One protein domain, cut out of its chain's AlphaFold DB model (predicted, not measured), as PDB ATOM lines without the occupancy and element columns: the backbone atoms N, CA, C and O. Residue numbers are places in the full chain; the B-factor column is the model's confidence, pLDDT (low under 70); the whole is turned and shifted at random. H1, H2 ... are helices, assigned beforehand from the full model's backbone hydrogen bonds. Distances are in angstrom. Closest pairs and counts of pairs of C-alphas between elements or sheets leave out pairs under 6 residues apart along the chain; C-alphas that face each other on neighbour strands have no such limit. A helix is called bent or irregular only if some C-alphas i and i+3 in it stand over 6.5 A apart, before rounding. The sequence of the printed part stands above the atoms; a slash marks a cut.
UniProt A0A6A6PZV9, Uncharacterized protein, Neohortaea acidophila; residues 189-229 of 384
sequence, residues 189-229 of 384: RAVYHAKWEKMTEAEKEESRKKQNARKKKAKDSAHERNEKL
ATOM      1  N   ARG A 189     -41.112 -38.933 -52.124       57.19
ATOM      2  CA  ARG A 189     -40.837 -39.061 -50.686       57.19
ATOM      3  C   ARG A 189     -40.125 -40.369 -50.365       57.19
ATOM      4  O   ARG A 189     -39.131 -40.321 -49.656       57.19
ATOM      5  N   ALA A 190     -40.559 -41.494 -50.926       62.69
ATOM      6  CA  ALA A 190     -39.907 -42.787 -50.732       62.69
ATOM      7  C   ALA A 190     -38.452 -42.774 -51.228       62.69
ATOM      8  O   ALA A 190     -37.559 -43.218 -50.519       62.69
ATOM      9  N   VAL A 191     -38.181 -42.174 -52.394       62.12
ATOM     10  CA  VAL A 191     -36.810 -41.995 -52.908       62.12
ATOM     11  C   VAL A 191     -35.979 -41.090 -51.995       62.12
ATOM     12  O   VAL A 191     -34.803 -41.364 -51.760       62.12
ATOM     13  N   TYR A 192     -36.572 -40.016 -51.467       63.06
ATOM     14  CA  TYR A 192     -35.898 -39.136 -50.514       63.06
ATOM     15  C   TYR A 192     -35.578 -39.854 -49.197       63.06
ATOM     16  O   TYR A 192     -34.446 -39.763 -48.735       63.06
ATOM     17  N   HIS A 193     -36.531 -40.595 -48.627       67.81
ATOM     18  CA  HIS A 193     -36.347 -41.364 -47.394       67.81
ATOM     19  C   HIS A 193     -35.324 -42.484 -47.568       67.81
ATOM     20  O   HIS A 193     -34.380 -42.544 -46.793       67.81
ATOM     21  N   ALA A 194     -35.409 -43.271 -48.642       71.19
ATOM     22  CA  ALA A 194     -34.427 -44.311 -48.942       71.19
ATOM     23  C   ALA A 194     -33.014 -43.740 -49.131       71.19
ATOM     24  O   ALA A 194     -32.021 -44.374 -48.785       71.19
ATOM     25  N   LYS A 195     -32.901 -42.527 -49.685       71.94
ATOM     26  CA  LYS A 195     -31.615 -41.833 -49.786       71.94
ATOM     27  C   LYS A 195     -31.142 -41.314 -48.429       71.94
ATOM     28  O   LYS A 195     -29.957 -41.401 -48.149       71.94
ATOM     29  N   TRP A 196     -32.050 -40.788 -47.613       73.00
ATOM     30  CA  TRP A 196     -31.761 -40.282 -46.274       73.00
ATOM     31  C   TRP A 196     -31.329 -41.400 -45.319       73.00
ATOM     32  O   TRP A 196     -30.394 -41.215 -44.556       73.00
ATOM     33  N   GLU A 197     -31.959 -42.571 -45.381       77.12
ATOM     34  CA  GLU A 197     -31.599 -43.750 -44.582       77.12
ATOM     35  C   GLU A 197     -30.226 -44.312 -44.952       77.12
ATOM     36  O   GLU A 197     -29.505 -44.779 -44.078       77.12
ATOM     37  N   LYS A 198     -29.834 -44.199 -46.227       80.94
ATOM     38  CA  LYS A 198     -28.504 -44.586 -46.718       80.94
ATOM     39  C   LYS A 198     -27.403 -43.564 -46.417       80.94
ATOM     40  O   LYS A 198     -26.245 -43.852 -46.694       80.94
ATOM     41  N   MET A 199     -27.746 -42.380 -45.908       82.56
ATOM     42  CA  MET A 199     -26.756 -41.387 -45.486       82.56
ATOM     43  C   MET A 199     -26.242 -41.720 -44.088       82.56
ATOM     44  O   MET A 199     -27.010 -42.082 -43.194       82.56
ATOM     45  N   THR A 200     -24.947 -41.525 -43.889       88.50
ATOM     46  CA  THR A 200     -24.320 -41.575 -42.566       88.50
ATOM     47  C   THR A 200     -24.845 -40.442 -41.678       88.50
ATOM     48  O   THR A 200     -25.306 -39.405 -42.168       88.50
ATOM     49  N   GLU A 201     -24.766 -40.598 -40.353       82.56
ATOM     50  CA  GLU A 201     -25.180 -39.531 -39.427       82.56
ATOM     51  C   GLU A 201     -24.383 -38.235 -39.644       82.56
ATOM     52  O   GLU A 201     -24.958 -37.149 -39.597       82.56
ATOM     53  N   ALA A 202     -23.104 -38.332 -40.024       80.06
ATOM     54  CA  ALA A 202     -22.290 -37.175 -40.396       80.06
ATOM     55  C   ALA A 202     -22.855 -36.420 -41.619       80.06
ATOM     56  O   ALA A 202     -22.934 -35.190 -41.616       80.06
ATOM     57  N   GLU A 203     -23.320 -37.131 -42.649       73.69
ATOM     58  CA  GLU A 203     -23.922 -36.518 -43.841       73.69
ATOM     59  C   GLU A 203     -25.321 -35.933 -43.567       73.69
ATOM     60  O   GLU A 203     -25.709 -34.910 -44.156       73.69
ATOM     61  N   LYS A 204     -26.097 -36.557 -42.669       80.06
ATOM     62  CA  LYS A 204     -27.391 -36.028 -42.204       80.06
ATOM     63  C   LYS A 204     -27.199 -34.744 -41.395       80.06
ATOM     64  O   LYS A 204     -27.907 -33.761 -41.636       80.06
ATOM     65  N   GLU A 205     -26.224 -34.730 -40.491       82.25
ATOM     66  CA  GLU A 205     -25.810 -33.575 -39.687       82.25
ATOM     67  C   GLU A 205     -25.354 -32.417 -40.593       82.25
ATOM     68  O   GLU A 205     -25.826 -31.282 -40.470       82.25
ATOM     69  N   GLU A 206     -24.515 -32.704 -41.592       81.44
ATOM     70  CA  GLU A 206     -24.051 -31.716 -42.570       81.44
ATOM     71  C   GLU A 206     -25.210 -31.165 -43.425       81.44
ATOM     72  O   GLU A 206     -25.305 -29.957 -43.681       81.44
ATOM     73  N   SER A 207     -26.156 -32.022 -43.822       73.19
ATOM     74  CA  SER A 207     -27.366 -31.601 -44.540       73.19
ATOM     75  C   SER A 207     -28.278 -30.713 -43.691       73.19
ATOM     76  O   SER A 207     -28.783 -29.704 -44.199       73.19
ATOM     77  N   ARG A 208     -28.451 -31.019 -42.397       83.38
ATOM     78  CA  ARG A 208     -29.186 -30.167 -41.445       83.38
ATOM     79  C   ARG A 208     -28.504 -28.811 -41.277       83.38
ATOM     80  O   ARG A 208     -29.170 -27.779 -41.399       83.38
ATOM     81  N   LYS A 209     -27.179 -28.786 -41.099       82.38
ATOM     82  CA  LYS A 209     -26.386 -27.545 -41.015       82.38
ATOM     83  C   LYS A 209     -26.531 -26.699 -42.282       82.38
ATOM     84  O   LYS A 209     -26.857 -25.514 -42.193       82.38
ATOM     85  N   LYS A 210     -26.428 -27.304 -43.472       77.00
ATOM     86  CA  LYS A 210     -26.654 -26.623 -44.764       77.00
ATOM     87  C   LYS A 210     -28.077 -26.069 -44.889       77.00
ATOM     88  O   LYS A 210     -28.264 -24.964 -45.402       77.00
ATOM     89  N   GLN A 211     -29.093 -26.801 -44.430       73.12
ATOM     90  CA  GLN A 211     -30.481 -26.336 -44.460       73.12
ATOM     91  C   GLN A 211     -30.709 -25.153 -43.508       73.12
ATOM     92  O   GLN A 211     -31.341 -24.168 -43.897       73.12
ATOM     93  N   ASN A 212     -30.159 -25.217 -42.296       80.19
ATOM     94  CA  ASN A 212     -30.266 -24.150 -41.303       80.19
ATOM     95  C   ASN A 212     -29.506 -22.891 -41.735       80.19
ATOM     96  O   ASN A 212     -30.067 -21.798 -41.671       80.19
ATOM     97  N   ALA A 213     -28.305 -23.033 -42.302       76.62
ATOM     98  CA  ALA A 213     -27.544 -21.920 -42.869       76.62
ATOM     99  C   ALA A 213     -28.305 -21.215 -44.007       76.62
ATOM    100  O   ALA A 213     -28.336 -19.989 -44.083       76.62
ATOM    101  N   ARG A 214     -28.998 -21.976 -44.867       71.00
ATOM    102  CA  ARG A 214     -29.849 -21.406 -45.929       71.00
ATOM    103  C   ARG A 214     -31.049 -20.649 -45.374       71.00
ATOM    104  O   ARG A 214     -31.370 -19.581 -45.888       71.00
ATOM    105  N   LYS A 215     -31.709 -21.188 -44.342       74.56
ATOM    106  CA  LYS A 215     -32.823 -20.509 -43.662       74.56
ATOM    107  C   LYS A 215     -32.353 -19.212 -43.002       74.56
ATOM    108  O   LYS A 215     -33.032 -18.202 -43.148       74.56
ATOM    109  N   LYS A 216     -31.190 -19.233 -42.344       80.94
ATOM    110  CA  LYS A 216     -30.570 -18.054 -41.727       80.94
ATOM    111  C   LYS A 216     -30.238 -16.989 -42.780       80.94
ATOM    112  O   LYS A 216     -30.829 -15.922 -42.749       80.94
ATOM    113  N   LYS A 217     -29.492 -17.339 -43.834       75.38
ATOM    114  CA  LYS A 217     -29.162 -16.422 -44.946       75.38
ATOM    115  C   LYS A 217     -30.394 -15.821 -45.637       75.38
ATOM    116  O   LYS A 217     -30.365 -14.680 -46.092       75.38
ATOM    117  N   ALA A 218     -31.483 -16.585 -45.749       62.78
ATOM    118  CA  ALA A 218     -32.737 -16.085 -46.302       62.78
ATOM    119  C   ALA A 218     -33.435 -15.081 -45.368       62.78
ATOM    120  O   ALA A 218     -33.990 -14.102 -45.864       62.78
ATOM    121  N   LYS A 219     -33.395 -15.308 -44.048       72.75
ATOM    122  CA  LYS A 219     -33.900 -14.362 -43.043       72.75
ATOM    123  C   LYS A 219     -33.059 -13.088 -43.016       72.75
ATOM    124  O   LYS A 219     -33.631 -12.011 -43.125       72.75
ATOM    125  N   ASP A 220     -31.738 -13.215 -42.996       72.62
ATOM    126  CA  ASP A 220     -30.818 -12.075 -42.932       72.62
ATOM    127  C   ASP A 220     -30.945 -11.201 -44.193       72.62
ATOM    128  O   ASP A 220     -31.120  -9.991 -44.104       72.62
ATOM    129  N   SER A 221     -31.026 -11.809 -45.386       68.75
ATOM    130  CA  SER A 221     -31.263 -11.061 -46.634       68.75
ATOM    131  C   SER A 221     -32.650 -10.407 -46.697       68.75
ATOM    132  O   SER A 221     -32.836  -9.420 -47.408       68.75
ATOM    133  N   ALA A 222     -33.649 -10.962 -46.005       64.81
ATOM    134  CA  ALA A 222     -34.962 -10.334 -45.891       64.81
ATOM    135  C   ALA A 222     -34.945  -9.165 -44.893       64.81
ATOM    136  O   ALA A 222     -35.616  -8.165 -45.145       64.81
ATOM    137  N   HIS A 223     -34.166  -9.281 -43.814       69.81
ATOM    138  CA  HIS A 223     -33.947  -8.233 -42.819       69.81
ATOM    139  C   HIS A 223     -33.221  -7.031 -43.427       69.81
ATOM    140  O   HIS A 223     -33.752  -5.929 -43.415       69.81
ATOM    141  N   GLU A 224     -32.097  -7.267 -44.104       67.56
ATOM    142  CA  GLU A 224     -31.287  -6.223 -44.740       67.56
ATOM    143  C   GLU A 224     -32.077  -5.447 -45.814       67.56
ATOM    144  O   GLU A 224     -31.975  -4.230 -45.959       67.56
ATOM    145  N   ARG A 225     -32.941  -6.145 -46.568       66.06
ATOM    146  CA  ARG A 225     -33.853  -5.500 -47.528       66.06
ATOM    147  C   ARG A 225     -34.963  -4.703 -46.861       66.06
ATOM    148  O   ARG A 225     -35.519  -3.832 -47.516       66.06
ATOM    149  N   ASN A 226     -35.342  -5.044 -45.634       65.00
ATOM    150  CA  ASN A 226     -36.322  -4.285 -44.868       65.00
ATOM    151  C   ASN A 226     -35.685  -3.065 -44.201       65.00
ATOM    152  O   ASN A 226     -36.337  -2.033 -44.143       65.00
ATOM    153  N   GLU A 227     -34.437  -3.146 -43.743       69.50
ATOM    154  CA  GLU A 227     -33.715  -2.003 -43.167       69.50
ATOM    155  C   GLU A 227     -33.478  -0.890 -44.187       69.50
ATOM    156  O   GLU A 227     -33.598   0.279 -43.844       69.50
ATOM    157  N   LYS A 228     -33.257  -1.250 -45.457       71.94
ATOM    158  CA  LYS A 228     -33.086  -0.309 -46.578       71.94
ATOM    159  C   LYS A 228     -34.379   0.382 -47.044       71.94
ATOM    160  O   LYS A 228     -34.320   1.177 -47.976       71.94
ATOM    161  N   LEU A 229     -35.536   0.059 -46.458       69.56
ATOM    162  CA  LEU A 229     -36.811   0.712 -46.774       69.56
ATOM    163  C   LEU A 229     -37.055   1.895 -45.837       69.56
ATOM    164  O   LEU A 229     -36.854   1.788 -44.625       69.56
TER     165      LEU A 229
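Overview. This is residues 189 to 229 of the 384 residues of an uncharacterized protein of Neohortaea acidophila (UniProt A0A6A6PZV9). A short helix, H1, and a long straight helix, H2, meet near their ends at a corner and make a lopsided V or L, with the tight link between them at the corner. The longer arm, H2, makes most of the length, and the whole lies nearly flat, spanning 46 by 21 by 5 A along its three main axes. The printed part has 41 residues with two named helices, H1 then H2, and no named strand; the class is all helix. It is extended, with a radius of gyration of the C-alphas of 15.3 A.

Arrangement. H1, residues 189 to 197, comes first, and a tight link of 3 residues joins it to H2, residues 201 to 227. The two helices are close but not clearly touching, with 1 pair of C-alphas within 8 A, those of Trp 196 and Lys 204, 7.3 A apart. Their lines stand at a steep tilt of 62 degrees, and they run opposite ways. Their centres are 22.1 A apart. Residues 189 to 195 of H1 stand free, as do residues 208 to 229, of which 208 to 227 belong to H2. In H1 and H2 every O i to N i+4 pair is within hydrogen-bond range.

Along the chain. H1 begins at C-alpha 189, at (-40.837, -39.061, -50.686), and ends at C-alpha 197, at (-31.599, -43.750, -44.582). H2 has 27 residues and measures 38.7 A from its first to its last C-alpha, against 12.0 A for the 9 residues of H1. It ends at C-alpha 227, at (-33.715, -2.003, -43.167). Neither helix is bent.

Size, cuts and confidence. The two C-alphas farthest apart are those of Lys 198 and Leu 229, at 46.1 A. The printed part has no cut, and no link is long. The mean pLDDT of the printed part is 73.3; residues 189 to 193, 218, 221 to 227 and 229 are under 70.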